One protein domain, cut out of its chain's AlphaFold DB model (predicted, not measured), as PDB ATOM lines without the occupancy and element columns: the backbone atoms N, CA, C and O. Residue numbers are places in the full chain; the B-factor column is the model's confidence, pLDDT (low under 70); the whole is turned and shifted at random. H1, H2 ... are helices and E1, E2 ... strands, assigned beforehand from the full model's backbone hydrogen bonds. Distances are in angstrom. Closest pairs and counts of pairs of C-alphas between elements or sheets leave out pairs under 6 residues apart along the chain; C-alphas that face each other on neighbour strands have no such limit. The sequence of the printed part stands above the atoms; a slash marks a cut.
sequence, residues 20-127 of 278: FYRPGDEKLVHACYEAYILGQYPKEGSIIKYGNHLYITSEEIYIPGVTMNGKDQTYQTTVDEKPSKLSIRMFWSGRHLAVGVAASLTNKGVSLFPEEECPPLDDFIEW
ATOM      1  N   PHE A  20     -37.337  35.348 -37.045       95.12
ATOM      2  CA  PHE A  20     -36.225  34.437 -37.180       95.12
ATOM      3  C   PHE A  20     -36.430  33.611 -38.437       95.12
ATOM      4  O   PHE A  20     -37.568  33.363 -38.848       95.12
ATOM      5  N   TYR A  21     -35.342  33.163 -39.038       95.06
ATOM      6  CA  TYR A  21     -35.406  32.255 -40.167       95.06
ATOM      7  C   TYR A  21     -34.352  31.165 -40.057       95.06
ATOM      8  O   TYR A  21     -33.282  31.376 -39.486       95.06
ATOM      9  N   ARG A  22     -34.673  29.995 -40.601       94.12
ATOM     10  CA  ARG A  22     -33.702  28.924 -40.783       94.12
ATOM     11  C   ARG A  22     -32.909  29.204 -42.065       94.12
ATOM     12  O   ARG A  22     -33.536  29.362 -43.116       94.12
ATOM     13  N   PRO A  23     -31.567  29.286 -42.010       91.19
ATOM     14  CA  PRO A  23     -30.748  29.442 -43.207       91.19
ATOM     15  C   PRO A  23     -31.004  28.314 -44.213       91.19
ATOM     16  O   PRO A  23     -31.155  27.155 -43.830       91.19
ATOM     17  N   GLY A  24     -31.042  28.645 -45.502       87.12
ATOM     18  CA  GLY A  24     -31.413  27.701 -46.554       87.12
ATOM     19  C   GLY A  24     -31.899  28.433 -47.798       87.12
ATOM     20  O   GLY A  24     -31.192  29.287 -48.331       87.12
ATOM     21  N   ASP A  25     -33.112  28.119 -48.254       89.69
ATOM     22  CA  ASP A  25     -33.742  28.831 -49.369       89.69
ATOM     23  C   ASP A  25     -34.312  30.186 -48.912       89.69
ATOM     24  O   ASP A  25     -35.470  30.310 -48.505       89.69
ATOM     25  N   GLU A  26     -33.478  31.223 -48.985       89.25
ATOM     26  CA  GLU A  26     -33.856  32.589 -48.606       89.25
ATOM     27  C   GLU A  26     -35.027  33.132 -49.432       89.25
ATOM     28  O   GLU A  26     -35.874  33.851 -48.903       89.25
ATOM     29  N   LYS A  27     -35.129  32.770 -50.719       90.31
ATOM     30  CA  LYS A  27     -36.247  33.228 -51.556       90.31
ATOM     31  C   LYS A  27     -37.562  32.673 -51.037       90.31
ATOM     32  O   LYS A  27     -38.546  33.409 -50.961       90.31
ATOM     33  N   LEU A  28     -37.569  31.400 -50.652       91.88
ATOM     34  CA  LEU A  28     -38.753  30.777 -50.083       91.88
ATOM     35  C   LEU A  28     -39.102  31.364 -48.709       91.88
ATOM     36  O   LEU A  28     -40.272  31.637 -48.441       91.88
ATOM     37  N   VAL A  29     -38.105  31.637 -47.865       93.12
ATOM     38  CA  VAL A  29     -38.300  32.327 -46.578       93.12
ATOM     39  C   VAL A  29     -38.949  33.702 -46.779       93.12
ATOM     40  O   VAL A  29     -39.906  34.051 -46.081       93.12
ATOM     41  N   HIS A  30     -38.487  34.471 -47.765       92.69
ATOM     42  CA  HIS A  30     -39.067  35.772 -48.088       92.69
ATOM     43  C   HIS A  30     -40.509  35.648 -48.590       92.69
ATOM     44  O   HIS A  30     -41.393  36.337 -48.079       92.69
ATOM     45  N   ALA A  31     -40.766  34.716 -49.511       92.38
ATOM     46  CA  ALA A  31     -42.104  34.453 -50.033       92.38
ATOM     47  C   ALA A  31     -43.084  34.010 -48.930       92.38
ATOM     48  O   ALA A  31     -44.241  34.438 -48.920       92.38
ATOM     49  N   CYS A  32     -42.624  33.207 -47.962       94.06
ATOM     50  CA  CYS A  32     -43.413  32.841 -46.787       94.06
ATOM     51  C   CYS A  32     -43.817  34.085 -45.994       94.06
ATOM     52  O   CYS A  32     -44.993  34.276 -45.679       94.06
ATOM     53  N   TYR A  33     -42.850  34.953 -45.686       93.00
ATOM     54  CA  TYR A  33     -43.121  36.150 -44.901       93.00
ATOM     55  C   TYR A  33     -44.060  37.130 -45.617       93.00
ATOM     56  O   TYR A  33     -44.962  37.692 -44.990       93.00
ATOM     57  N   GLU A  34     -43.902  37.307 -46.930       92.81
ATOM     58  CA  GLU A  34     -44.829  38.108 -47.731       92.81
ATOM     59  C   GLU A  34     -46.247  37.542 -47.684       92.81
ATOM     60  O   GLU A  34     -47.188  38.286 -47.393       92.81
ATOM     61  N   ALA A  35     -46.406  36.227 -47.883       91.81
ATOM     62  CA  ALA A  35     -47.704  35.567 -47.777       91.81
ATOM     63  C   ALA A  35     -48.348  35.830 -46.406       91.81
ATOM     64  O   ALA A  35     -49.509  36.236 -46.338       91.81
ATOM     65  N   TYR A  36     -47.577  35.721 -45.322       91.12
ATOM     66  CA  TYR A  36     -48.055  36.016 -43.970       91.12
ATOM     67  C   TYR A  36     -48.528  37.455 -43.789       91.12
ATOM     68  O   TYR A  36     -49.628  37.684 -43.281       91.12
ATOM     69  N   ILE A  37     -47.727  38.438 -44.219       89.88
ATOM     70  CA  ILE A  37     -48.100  39.858 -44.139       89.88
ATOM     71  C   ILE A  37     -49.407  40.114 -44.887       89.88
ATOM     72  O   ILE A  37     -50.233  40.906 -44.426       89.88
ATOM     73  N   LEU A  38     -49.579  39.446 -46.022       89.44
ATOM     74  CA  LEU A  38     -50.737  39.564 -46.891       89.44
ATOM     75  C   LEU A  38     -51.956  38.765 -46.409       89.44
ATOM     76  O   LEU A  38     -53.020  38.864 -47.021       89.44
ATOM     77  N   GLY A  39     -51.833  38.001 -45.319       88.31
ATOM     78  CA  GLY A  39     -52.903  37.140 -44.813       88.31
ATOM     79  C   GLY A  39     -53.205  35.951 -45.730       88.31
ATOM     80  O   GLY A  39     -54.345  35.500 -45.790       88.31
ATOM     81  N   GLN A  40     -52.212  35.491 -46.490       88.56
ATOM     82  CA  GLN A  40     -52.285  34.321 -47.361       88.56
ATOM     83  C   GLN A  40     -51.589  33.121 -46.716       88.56
ATOM     84  O   GLN A  40     -50.722  33.263 -45.851       88.56
ATOM     85  N   TYR A  41     -51.943  31.929 -47.187       91.44
ATOM     86  CA  TYR A  41     -51.146  30.737 -46.931       91.44
ATOM     87  C   TYR A  41     -49.878  30.781 -47.790       91.44
ATOM     88  O   TYR A  41     -49.970  31.120 -48.976       91.44
ATOM     89  N   PRO A  42     -48.702  30.448 -47.234       93.25
ATOM     90  CA  PRO A  42     -47.515  30.263 -48.054       93.25
ATOM     91  C   PRO A  42     -47.750  29.092 -49.022       93.25
ATOM     92  O   PRO A  42     -48.462  28.149 -48.687       93.25
ATOM     93  N   LYS A  43     -47.182  29.147 -50.236       92.19
ATOM     94  CA  LYS A  43     -47.292  28.044 -51.215       92.19
ATOM     95  C   LYS A  43     -46.463  26.825 -50.799       92.19
ATOM     96  O   LYS A  43     -46.890  25.688 -50.987       92.19
ATOM     97  N   GLU A  44     -45.302  27.096 -50.217       93.50
ATOM     98  CA  GLU A  44     -44.300  26.150 -49.729       93.50
ATOM     99  C   GLU A  44     -43.682  26.725 -48.449       93.50
ATOM    100  O   GLU A  44     -43.826  27.919 -48.189       93.50
ATOM    101  N   GLY A  45     -42.997  25.897 -47.663       95.00
ATOM    102  CA  GLY A  45     -42.418  26.313 -46.387       95.00
ATOM    103  C   GLY A  45     -43.451  26.566 -45.289       95.00
ATOM    104  O   GLY A  45     -44.646  26.274 -45.427       95.00
ATOM    105  N   SER A  46     -42.960  27.077 -44.161       95.38
ATOM    106  CA  SER A  46     -43.750  27.233 -42.941       95.38
ATOM    107  C   SER A  46     -43.388  28.475 -42.158       95.38
ATOM    108  O   SER A  46     -42.231  28.894 -42.097       95.38
ATOM    109  N   ILE A  47     -44.390  29.001 -41.462       96.06
ATOM    110  CA  ILE A  47     -44.206  30.007 -40.419       96.06
ATOM    111  C   ILE A  47     -44.679  29.430 -39.102       96.06
ATOM    112  O   ILE A  47     -45.830  29.022 -38.979       96.06
ATOM    113  N   ILE A  48     -43.809  29.455 -38.107       95.81
ATOM    114  CA  ILE A  48     -44.103  29.022 -36.750       95.81
ATOM    115  C   ILE A  48     -44.250  30.274 -35.895       95.81
ATOM    116  O   ILE A  48     -43.390  31.154 -35.903       95.81
ATOM    117  N   LYS A  49     -45.335  30.359 -35.136       94.44
ATOM    118  CA  LYS A  49     -45.513  31.364 -34.097       94.44
ATOM    119  C   LYS A  49     -45.324  30.697 -32.746       94.44
ATOM    120  O   LYS A  49     -46.164  29.905 -32.322       94.44
ATOM    121  N   TYR A  50     -44.233  31.059 -32.087       92.06
ATOM    122  CA  TYR A  50     -43.869  30.560 -30.768       92.06
ATOM    123  C   TYR A  50     -43.570  31.744 -29.847       92.06
ATOM    124  O   TYR A  50     -42.770  32.631 -30.174       92.06
ATOM    125  N   GLY A  51     -44.280  31.805 -28.718       86.88
ATOM    126  CA  GLY A  51     -44.266  32.958 -27.825       86.88
ATOM    127  C   GLY A  51     -44.634  34.256 -28.552       86.88
ATOM    128  O   GLY A  51     -45.759  34.437 -29.026       86.88
ATOM    129  N   ASN A  52     -43.678  35.184 -28.617       83.25
ATOM    130  CA  ASN A  52     -43.845  36.487 -29.264       83.25
ATOM    131  C   ASN A  52     -43.273  36.581 -30.674       83.25
ATOM    132  O   ASN A  52     -43.336  37.642 -31.288       83.25
ATOM    133  N   HIS A  53     -42.678  35.504 -31.167       90.38
ATOM    134  CA  HIS A  53     -41.794  35.540 -32.318       90.38
ATOM    135  C   HIS A  53     -42.377  34.739 -33.475       90.38
ATOM    136  O   HIS A  53     -43.262  33.897 -33.289       90.38
ATOM    137  N   LEU A  54     -41.901  35.050 -34.675       93.31
ATOM    138  CA  LEU A  54     -42.171  34.266 -35.874       93.31
ATOM    139  C   LEU A  54     -40.870  33.625 -36.335       93.31
ATOM    140  O   LEU A  54     -39.844  34.298 -36.389       93.31
ATOM    141  N   TYR A  55     -40.943  32.349 -36.687       95.62
ATOM    142  CA  TYR A  55     -39.832  31.547 -37.177       95.62
ATOM    143  C   TYR A  55     -40.214  31.021 -38.553       95.62
ATOM    144  O   TYR A  55     -41.279  30.428 -38.712       95.62
ATOM    145  N   ILE A  56     -39.388  31.283 -39.556       96.06
ATOM    146  CA  ILE A  56     -39.715  31.017 -40.956       96.06
ATOM    147  C   ILE A  56     -38.722  30.009 -41.518       96.06
ATOM    148  O   ILE A  56     -37.514  30.159 -41.355       96.06
ATOM    149  N   THR A  57     -39.223  28.968 -42.168       94.94
ATOM    150  CA  THR A  57     -38.388  27.909 -42.741       94.94
ATOM    151  C   THR A  57     -38.931  27.478 -44.098       94.94
ATOM    152  O   THR A  57     -40.133  27.558 -44.353       94.94
ATOM    153  N   SER A  58     -38.038  27.014 -44.968       93.44
ATOM    154  CA  SER A  58     -38.385  26.343 -46.222       93.44
ATOM    155  C   SER A  58     -38.996  24.956 -46.005       93.44
ATOM    156  O   SER A  58     -39.624  24.415 -46.910       93.44
ATOM    157  N   GLU A  59     -38.822  24.366 -44.823       92.06
ATOM    158  CA  GLU A  59     -39.411  23.070 -44.488       92.06
ATOM    159  C   GLU A  59     -40.914  23.172 -44.226       92.06
ATOM    160  O   GLU A  59     -41.413  24.173 -43.707       92.06
ATOM    161  N   GLU A  60     -41.648  22.110 -44.551       92.19
ATOM    162  CA  GLU A  60     -43.066  22.011 -44.224       92.19
ATOM    163  C   GLU A  60     -43.256  21.409 -42.821       92.19
ATOM    164  O   GLU A  60     -42.978  20.235 -42.588       92.19
ATOM    165  N   ILE A  61     -43.765  22.211 -41.887       91.38
ATOM    166  CA  ILE A  61     -44.010  21.844 -40.495       91.38
ATOM    167  C   ILE A  61     -45.505  21.960 -40.241       91.38
ATOM    168  O   ILE A  61     -46.039  23.015 -39.893       91.38
ATOM    169  N   TYR A  62     -46.185  20.838 -40.425       91.12
ATOM    170  CA  TYR A  62     -47.621  20.719 -40.246       91.12
ATOM    171  C   TYR A  62     -47.920  19.635 -39.219       91.12
ATOM    172  O   TYR A  62     -47.565  18.473 -39.418       91.12
ATOM    173  N   ILE A  63     -48.592  20.019 -38.135       91.50
ATOM    174  CA  ILE A  63     -48.992  19.092 -37.077       91.50
ATOM    175  C   ILE A  63     -50.473  18.756 -37.279       91.50
ATOM    176  O   ILE A  63     -51.324  19.643 -37.126       91.50
ATOM    177  N   PRO A  64     -50.813  17.522 -37.696       90.06
ATOM    178  CA  PRO A  64     -52.202  17.120 -37.868       90.06
ATOM    179  C   PRO A  64     -52.895  16.995 -36.506       90.06
ATOM    180  O   PRO A  64     -52.293  16.566 -35.526       90.06
ATOM    181  N   GLY A  65     -54.180  17.339 -36.456       92.56
ATOM    182  CA  GLY A  65     -54.978  17.293 -35.235       92.56
ATOM    183  C   GLY A  65     -56.465  17.152 -35.537       92.56
ATOM    184  O   GLY A  65     -56.857  16.636 -36.584       92.56
ATOM    185  N   VAL A  66     -57.305  17.614 -34.616       94.50
ATOM    186  CA  VAL A  66     -58.745  17.728 -34.842       94.50
ATOM    187  C   VAL A  66     -59.020  18.972 -35.679       94.50
ATOM    188  O   VAL A  66     -58.520  20.059 -35.389       94.50
ATOM    189  N   THR A  67     -59.856  18.829 -36.704       95.44
ATOM    190  CA  THR A  67     -60.283  19.963 -37.528       95.44
ATOM    191  C   THR A  67     -61.326  20.795 -36.792       95.44
ATOM    192  O   THR A  67     -62.365  20.285 -36.371       95.44
ATOM    193  N   MET A  68     -61.077  22.096 -36.678       93.19
ATOM    194  CA  MET A  68     -61.974  23.062 -36.055       93.19
ATOM    195  C   MET A  68     -62.315  24.214 -37.000       93.19
ATOM    196  O   MET A  68     -61.522  24.610 -37.854       93.19
ATOM    197  N   ASN A  69     -63.503  24.793 -36.806       88.62
ATOM    198  CA  ASN A  69     -63.953  25.971 -37.544       88.62
ATOM    199  C   ASN A  69     -63.449  27.254 -36.867       88.62
ATOM    200  O   ASN A  69     -63.776  27.541 -35.711       88.62
ATOM    201  N   GLY A  70     -62.648  28.031 -37.594       80.31
ATOM    202  CA  GLY A  70     -62.354  29.430 -37.300       80.31
ATOM    203  C   GLY A  70     -63.431  30.356 -37.868       80.31
ATOM    204  O   GLY A  70     -64.449  29.907 -38.389       80.31
ATOM    205  N   LYS A  71     -63.213  31.672 -37.756       70.88
ATOM    206  CA  LYS A  71     -64.167  32.677 -38.254       70.88
ATOM    207  C   LYS A  71     -64.338  32.597 -39.777       70.88
ATOM    208  O   LYS A  71     -65.464  32.623 -40.251       70.88
ATOM    209  N   ASP A  72     -63.222  32.466 -40.493       71.19
ATOM    210  CA  ASP A  72     -63.172  32.557 -41.958       71.19
ATOM    211  C   ASP A  72     -62.469  31.343 -42.610       71.19
ATOM    212  O   ASP A  72     -62.371  31.259 -43.830       71.19
ATOM    213  N   GLN A  73     -61.971  30.393 -41.810       80.38
ATOM    214  CA  GLN A  73     -61.194  29.235 -42.271       80.38
ATOM    215  C   GLN A  73     -61.212  28.094 -41.250       80.38
ATOM    216  O   GLN A  73     -61.415  28.333 -40.057       80.38
ATOM    217  N   THR A  74     -60.947  26.866 -41.693       91.00
ATOM    218  CA  THR A  74     -60.664  25.736 -40.801       91.00
ATOM    219  C   THR A  74     -59.207  25.758 -40.328       91.00
ATOM    220  O   THR A  74     -58.342  26.391 -40.936       91.00
ATOM    221  N   TYR A  75     -58.936  25.101 -39.206       94.19
ATOM    222  CA  TYR A  75     -57.587  24.889 -38.679       94.19
ATOM    223  C   TYR A  75     -57.503  23.519 -38.001       94.19
ATOM    224  O   TYR A  75     -58.526  22.975 -37.580       94.19
ATOM    225  N   GLN A  76     -56.299  22.958 -37.910       96.12
ATOM    226  CA  GLN A  76     -56.035  21.759 -37.118       96.12
ATOM    227  C   GLN A  76     -55.610  22.144 -35.712       96.12
ATOM    228  O   GLN A  76     -54.924  23.150 -35.519       96.12
ATOM    229  N   THR A  77     -55.981  21.336 -34.728       96.44
ATOM    230  CA  THR A  77     -55.507  21.541 -33.366       96.44
ATOM    231  C   THR A  77     -55.339  20.245 -32.588       96.44
ATOM    232  O   THR A  77     -56.165  19.337 -32.696       96.44
ATOM    233  N   THR A  78     -54.276  20.173 -31.793       96.19
ATOM    234  CA  THR A  78     -54.086  19.173 -30.732       96.19
ATOM    235  C   THR A  78     -54.321  19.768 -29.338       96.19
ATOM    236  O   THR A  78     -54.326  19.031 -28.357       96.19
ATOM    237  N   VAL A  79     -54.576  21.082 -29.234       95.50
ATOM    238  CA  VAL A  79     -54.911  21.754 -27.968       95.50
ATOM    239  C   VAL A  79     -56.421  21.821 -27.742       95.50
ATOM    240  O   VAL A  79     -57.215  21.825 -28.686       95.50
ATOM    241  N   ASP A  80     -56.830  21.956 -26.481       93.81
ATOM    242  CA  ASP A  80     -58.240  22.057 -26.099       93.81
ATOM    243  C   ASP A  80     -58.998  23.167 -26.857       93.81
ATOM    244  O   ASP A  80     -58.448  24.187 -27.287       93.81
ATOM    245  N   GLU A  81     -60.317  23.016 -26.977       91.31
ATOM    246  CA  GLU A  81     -61.178  23.904 -27.771       91.31
ATOM    247  C   GLU A  81     -61.079  25.389 -27.367       91.31
ATOM    248  O   GLU A  81     -61.045  26.286 -28.219       91.31
ATOM    249  N   LYS A  82     -61.048  25.679 -26.061       91.25
ATOM    250  CA  LYS A  82     -61.012  27.055 -25.546       91.25
ATOM    251  C   LYS A  82     -59.703  27.783 -25.899       91.25
ATOM    252  O   LYS A  82     -59.802  28.870 -26.480       91.25
ATOM    253  N   PRO A  83     -58.503  27.250 -25.581       92.06
ATOM    254  CA  PRO A  83     -57.249  27.861 -26.017       92.06
ATOM    255  C   PRO A  83     -57.124  27.888 -27.547       92.06
ATOM    256  O   PRO A  83     -56.713  28.913 -28.083       92.06
ATOM    257  N   SER A  84     -57.598  26.856 -28.255       92.75
ATOM    258  CA  SER A  84     -57.630  26.812 -29.726       92.75
ATOM    259  C   SER A  84     -58.347  28.012 -30.350       92.75
ATOM    260  O   SER A  84     -57.771  28.767 -31.142       92.75
ATOM    261  N   LYS A  85     -59.604  28.253 -29.950       91.88
ATOM    262  CA  LYS A  85     -60.427  29.351 -30.489       91.88
ATOM    263  C   LYS A  85     -59.844  30.733 -30.196       91.88
ATOM    264  O   LYS A  85     -60.036  31.661 -30.986       91.88
ATOM    265  N   LEU A  86     -59.168  30.893 -29.059       91.50
ATOM    266  CA  LEU A  86     -58.475  32.133 -28.730       91.50
ATOM    267  C   LEU A  86     -57.226  32.302 -29.605       91.50
ATOM    268  O   LEU A  86     -57.062  33.350 -30.231       91.50
ATOM    269  N   SER A  87     -56.390  31.267 -29.690       93.75
ATOM    270  CA  SER A  87     -55.118  31.281 -30.410       93.75
ATOM    271  C   SER A  87     -55.287  31.525 -31.905       93.75
ATOM    272  O   SER A  87     -54.585  32.380 -32.434       93.75
ATOM    273  N   ILE A  88     -56.265  30.911 -32.581       92.50
ATOM    274  CA  ILE A  88     -56.479  31.162 -34.020       92.50
ATOM    275  C   ILE A  88     -56.804  32.639 -34.313       92.50
ATOM    276  O   ILE A  88     -56.337  33.209 -35.298       92.50
ATOM    277  N   ARG A  89     -57.554  33.305 -33.424       88.50
ATOM    278  CA  ARG A  89     -57.854  34.743 -33.541       88.50
ATOM    279  C   ARG A  89     -56.614  35.597 -33.274       88.50
ATOM    280  O   ARG A  89     -56.407  36.626 -33.919       88.50
ATOM    281  N   MET A  90     -55.804  35.202 -32.296       89.44
ATOM    282  CA  MET A  90     -54.589  35.934 -31.944       89.44
ATOM    283  C   MET A  90     -53.498  35.788 -33.005       89.44
ATOM    284  O   MET A  90     -52.851  36.780 -33.336       89.44
ATOM    285  N   PHE A  91     -53.376  34.604 -33.610       90.31
ATOM    286  CA  PHE A  91     -52.434  34.302 -34.682       90.31
ATOM    287  C   PHE A  91     -52.554  35.299 -35.840       90.31
ATOM    288  O   PHE A  91     -51.596  36.011 -36.150       90.31
ATOM    289  N   TRP A  92     -53.760  35.436 -36.402       85.62
ATOM    290  CA  TRP A  92     -54.030  36.342 -37.525       85.62
ATOM    291  C   TRP A  92     -54.002  37.824 -37.158       85.62
ATOM    292  O   TRP A  92     -53.846  38.677 -38.026       85.62
ATOM    293  N   SER A  93     -54.112  38.154 -35.870       80.62
ATOM    294  CA  SER A  93     -53.940  39.534 -35.403       80.62
ATOM    295  C   SER A  93     -52.496  39.882 -35.034       80.62
ATOM    296  O   SER A  93     -52.248  40.974 -34.521       80.62
ATOM    297  N   GLY A  94     -51.549  38.962 -35.257       80.06
ATOM    298  CA  GLY A  94     -50.143  39.130 -34.892       80.06
ATOM    299  C   GLY A  94     -49.901  39.174 -33.379       80.06
ATOM    300  O   GLY A  94     -48.788  39.465 -32.945       80.06
ATOM    301  N   ARG A  95     -50.914  38.881 -32.556       83.19
ATOM    302  CA  ARG A  95     -50.860  38.946 -31.088       83.19
ATOM    303  C   ARG A  95     -50.367  37.636 -30.488       83.19
ATOM    304  O   ARG A  95     -50.381  36.606 -31.150       83.19
ATOM    305  N   HIS A  96     -49.969  37.677 -29.222       86.12
ATOM    306  CA  HIS A  96     -49.642  36.481 -28.452       86.12
ATOM    307  C   HIS A  96     -50.760  35.444 -28.489       86.12
ATOM    308  O   HIS A  96     -51.931  35.785 -28.304       86.12
ATOM    309  N   LEU A  97     -50.373  34.188 -28.685       92.75
ATOM    310  CA  LEU A  97     -51.270  33.045 -28.571       92.75
ATOM    311  C   LEU A  97     -51.679  32.822 -27.106       92.75
ATOM    312  O   LEU A  97     -51.181  33.489 -26.194       92.75
ATOM    313  N   ALA A  98     -52.633  31.916 -26.879       92.81
ATOM    314  CA  ALA A  98     -52.916  31.447 -25.528       92.81
ATOM    315  C   ALA A  98     -51.654  30.812 -24.914       92.81
ATOM    316  O   ALA A  98     -50.825  30.264 -25.633       92.81
ATOM    317  N   VAL A  99     -51.513  30.902 -23.589       91.19
ATOM    318  CA  VAL A  99     -50.365  30.336 -22.861       91.19
ATOM    319  C   VAL A  99     -50.241  28.839 -23.154       91.19
ATOM    320  O   VAL A  99     -51.250  28.136 -23.073       91.19
ATOM    321  N   GLY A 100     -49.027  28.376 -23.465       93.38
ATOM    322  CA  GLY A 100     -48.752  26.971 -23.765       93.38
ATOM    323  C   GLY A 100     -49.181  26.551 -25.169       93.38
ATOM    324  O   GLY A 100     -49.260  25.358 -25.437       93.38
ATOM    325  N   VAL A 101     -49.491  27.500 -26.063       96.69
ATOM    326  CA  VAL A 101     -49.891  27.214 -27.447       96.69
ATOM    327  C   VAL A 101     -48.898  27.817 -28.428       96.69
ATOM    328  O   VAL A 101     -48.680  29.029 -28.455       96.69
ATOM    329  N   ALA A 102     -48.395  26.971 -29.316       96.38
ATOM    330  CA  ALA A 102     -47.685  27.350 -30.523       96.38
ATOM    331  C   ALA A 102     -48.581  27.148 -31.755       96.38
ATOM    332  O   ALA A 102     -49.630  26.498 -31.705       96.38
ATOM    333  N   ALA A 103     -48.188  27.758 -32.869       96.56
ATOM    334  CA  ALA A 103     -48.886  27.588 -34.134       96.56
ATOM    335  C   ALA A 103     -47.907  27.417 -35.288       96.56
ATOM    336  O   ALA A 103     -46.853  28.049 -35.286       96.56
ATOM    337  N   SER A 104     -48.293  26.659 -36.308       96.50
ATOM    338  CA  SER A 104     -47.646  26.684 -37.616       96.50
ATOM    339  C   SER A 104     -48.650  27.036 -38.711       96.50
ATOM    340  O   SER A 104     -49.843  26.762 -38.596       96.50
ATOM    341  N   LEU A 105     -48.165  27.693 -39.758       96.12
ATOM    342  CA  LEU A 105     -48.905  28.052 -40.960       96.12
ATOM    343  C   LEU A 105     -48.151  27.495 -42.162       96.12
ATOM    344  O   LEU A 105     -47.005  27.881 -42.392       96.12
ATOM    345  N   THR A 106     -48.815  26.635 -42.929       95.50
ATOM    346  CA  THR A 106     -48.312  26.074 -44.191       95.50
ATOM    347  C   THR A 106     -49.369  26.221 -45.289       95.50
ATOM    348  O   THR A 106     -50.452  26.769 -45.055       95.50
ATOM    349  N   ASN A 107     -49.096  25.697 -46.485       93.75
ATOM    350  CA  ASN A 107     -50.090  25.596 -47.557       93.75
ATOM    351  C   ASN A 107     -51.313  24.724 -47.193       93.75
ATOM    352  O   ASN A 107     -52.370  24.877 -47.802       93.75
ATOM    353  N   LYS A 108     -51.196  23.836 -46.193       91.88
ATOM    354  CA  LYS A 108     -52.283  22.974 -45.696       91.88
ATOM    355  C   LYS A 108     -53.211  23.682 -44.713       91.88
ATOM    356  O   LYS A 108     -54.308  23.190 -44.458       91.88
ATOM    357  N   GLY A 109     -52.792  24.815 -44.154       92.56
ATOM    358  CA  GLY A 109     -53.575  25.572 -43.186       92.56
ATOM    359  C   GLY A 109     -52.792  25.936 -41.930       92.56
ATOM    360  O   GLY A 109     -51.564  25.887 -41.896       92.56
ATOM    361  N   VAL A 110     -53.536  26.322 -40.892       95.38
ATOM    362  CA  VAL A 110     -52.986  26.583 -39.557       95.38
ATOM    363  C   VAL A 110     -53.094  25.321 -38.705       95.38
ATOM    364  O   VAL A 110     -54.182  24.749 -38.610       95.38
ATOM    365  N   SER A 111     -52.004  24.949 -38.039       96.25
ATOM    366  CA  SER A 111     -51.979  23.962 -36.957       96.25
ATOM    367  C   SER A 111     -51.725  24.664 -35.627       96.25
ATOM    368  O   SER A 111     -50.822  25.490 -35.535       96.25
ATOM    369  N   LEU A 112     -52.505  24.337 -34.598       97.06
ATOM    370  CA  LEU A 112     -52.290  24.763 -33.213       97.06
ATOM    371  C   LEU A 112     -51.883  23.557 -32.367       97.06
ATOM    372  O   LEU A 112     -52.531  22.516 -32.433       97.06
ATOM    373  N   PHE A 113     -50.837  23.702 -31.566       96.62
ATOM    374  CA  PHE A 113     -50.267  22.597 -30.795       96.62
ATOM    375  C   PHE A 113     -49.648  23.098 -29.483       96.62
ATOM    376  O   PHE A 113     -49.369  24.298 -29.368       96.62
ATOM    377  N   PRO A 114     -49.474  22.222 -28.475       96.12
ATOM    378  CA  PRO A 114     -48.771  22.560 -27.245       96.12
ATOM    379  C   PRO A 114     -47.358  23.087 -27.523       96.12
ATOM    380  O   PRO A 114     -46.691  22.640 -28.454       96.12
ATOM    381  N   GLU A 115     -46.880  24.042 -26.728       93.94
ATOM    382  CA  GLU A 115     -45.523  24.596 -26.872       93.94
ATOM    383  C   GLU A 115     -44.426  23.522 -26.771       93.94
ATOM    384  O   GLU A 115     -43.373  23.665 -27.389       93.94
ATOM    385  N   GLU A 116     -44.688  22.432 -26.051       92.06
ATOM    386  CA  GLU A 116     -43.795  21.283 -25.890       92.06
ATOM    387  C   GLU A 116     -43.628  20.465 -27.182       92.06
ATOM    388  O   GLU A 116     -42.645  19.742 -27.330       92.06
ATOM    389  N   GLU A 117     -44.569  20.588 -28.122       91.81
ATOM    390  CA  GLU A 117     -44.528  19.956 -29.448       91.81
ATOM    391  C   GLU A 117     -43.897  20.873 -30.510       91.81
ATOM    392  O   GLU A 117     -43.837  20.521 -31.691       91.81
ATOM    393  N   CYS A 118     -43.430  22.066 -30.122       89.44
ATOM    394  CA  CYS A 118     -42.776  22.981 -31.048       89.44
ATOM    395  C   CYS A 118     -41.474  22.364 -31.583       89.44
ATOM    396  O   CYS A 118     -40.680  21.837 -30.798       89.44
ATOM    397  N   PRO A 119     -41.230  22.407 -32.909       86.44
ATOM    398  CA  PRO A 119     -39.983  21.903 -33.470       86.44
ATOM    399  C   PRO A 119     -38.779  22.647 -32.872       86.44
ATOM    400  O   PRO A 119     -38.917  23.810 -32.489       86.44
ATOM    401  N   PRO A 120     -37.587  22.024 -32.840       87.75
ATOM    402  CA  PRO A 120     -36.372  22.694 -32.395       87.75
ATOM    403  C   PRO A 120     -36.141  24.001 -33.159       87.75
ATOM    404  O   PRO A 120     -36.208  24.027 -34.391       87.75
ATOM    405  N   LEU A 121     -35.873  25.075 -32.414       88.44
ATOM    406  CA  LEU A 121     -35.674  26.426 -32.952       88.44
ATOM    407  C   LEU A 121     -34.205  26.881 -32.884       88.44
ATOM    408  O   LEU A 121     -33.902  28.019 -33.232       88.44
ATOM    409  N   ASP A 122     -33.296  26.005 -32.443       88.00
ATOM    410  CA  ASP A 122     -31.891  26.333 -32.152       88.00
ATOM    411  C   ASP A 122     -31.079  26.728 -33.396       88.00
ATOM    412  O   ASP A 122     -30.062  27.410 -33.287       88.00
ATOM    413  N   ASP A 123     -31.517  26.300 -34.580       91.69
ATOM    414  CA  ASP A 123     -30.864  26.575 -35.862       91.69
ATOM    415  C   ASP A 123     -31.427  27.805 -36.592       91.69
ATOM    416  O   ASP A 123     -30.976  28.144 -37.689       91.69
ATOM    417  N   PHE A 124     -32.391  28.500 -35.987       94.94
ATOM    418  CA  PHE A 124     -32.923  29.744 -36.519       94.94
ATOM    419  C   PHE A 124     -32.059  30.933 -36.100       94.94
ATOM    420  O   PHE A 124     -31.662  31.079 -34.944       94.94
ATOM    421  N   ILE A 125     -31.838  31.847 -37.038       95.00
ATOM    422  CA  ILE A 125     -31.123  33.101 -36.801       95.00
ATOM    423  C   ILE A 125     -32.078  34.286 -36.884       95.00
ATOM    424  O   ILE A 125     -33.073  34.256 -37.611       95.00
ATOM    425  N   GLU A 126     -31.805  35.331 -36.099       93.81
ATOM    426  CA  GLU A 126     -32.626  36.543 -36.098       93.81
ATOM    427  C   GLU A 126     -32.549  37.220 -37.470       93.81
ATOM    428  O   GLU A 126     -31.466  37.488 -37.993       93.81
ATOM    429  N   TRP A 127     -33.710  37.513 -38.049       90.44
ATOM    430  CA  TRP A 127     -33.793  38.284 -39.276       90.44
ATOM    431  C   TRP A 127     -33.543  39.753 -38.954       90.44
ATOM    432  O   TRP A 127     -34.398  40.454 -38.402       90.44
TER     433      TRP A 127
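Overview. This is residues 20 to 127 of the 278 residues of an uncharacterized protein of Veillonellaceae bacterium DNF00626 (UniProt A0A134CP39). A strongly twisted sheet of six strands has both helices on one face, H1 towards the E2 edge and H2 over the other half, while the link of residues 58 to 65 crosses the opposite face from E2 to E3. After E6 the stretch of residues 115 to 127 runs back to the E2 side, bringing Trp 127 near Phe 20. The printed part has 108 residues, with two named helices and six named strands in the order H1 E1 E2 E3 E4 H2 E5 E6, of mixed class. The sheet runs E2 E1 E5 E6 E4 E3 and is mixed, with E6 and E4 the parallel pair. The whole is compact, with a radius of gyration of the C-alphas of 12.6 A and spans of 36 by 26 by 23 A.

Arrangement. H1, residues 26 to 37, is on the sheet at a height of 8.3 A. A short link leads to E1, residues 46 to 50; H1 lies over E1 and runs slantwise to it at 54 degrees on the local plane. E1 forms a hairpin with E2, residues 53 to 57, where N 48 and O 55 are 2.8 A apart; the closest C-alphas of H1 and E2 are those of Val 29 and Thr 57, 5.9 A. E3, residues 66 to 69, forms a hairpin with E4, residues 74 to 77, where N 68 and O 75 are 2.8 A apart. H2, residues 81 to 92, is on the same face as H1, and the two helices are apart. E5, residues 101 to 106, is the antiparallel neighbour of E1, with N 49 and O 103 at 2.8 A. It forms a hairpin with E6, residues 109 to 114, with N 104 and O 111 at 2.9 A. E6 and E4 are parallel at 24 degrees, with N 112 and O 76 at 2.8 A. The closest C-alphas of H2 and E6 are those of Ser 84 and Leu 112, 6.7 A. Every O i to N i+4 pair in H1 is within hydrogen-bond range; in H2, 6 of 8 are.

Along the chain. H1 begins at C-alpha 26 (-33.856, 32.589, -48.606) and spans 16.6 A. E1 spans 12.6 A, E2 13.4 A, E3 10.1 A and E4 10.0 A. H2 begins at C-alpha 81 (-61.178, 23.904, -27.771) and spans 17.3 A. E5 and E6 each span 16.9 A, and E6 ends at C-alpha 114 (-48.771, 22.560, -27.245).

Size, cuts and confidence. The C-alphas farthest apart are those of Lys 27 and Lys 82, 36.4 A, while those of Phe 20 and Trp 127 are 5.0 A apart. The printed part has no cut, and no link between named elements is long. Its mean pLDDT is 91.5, and no printed residue is under 70.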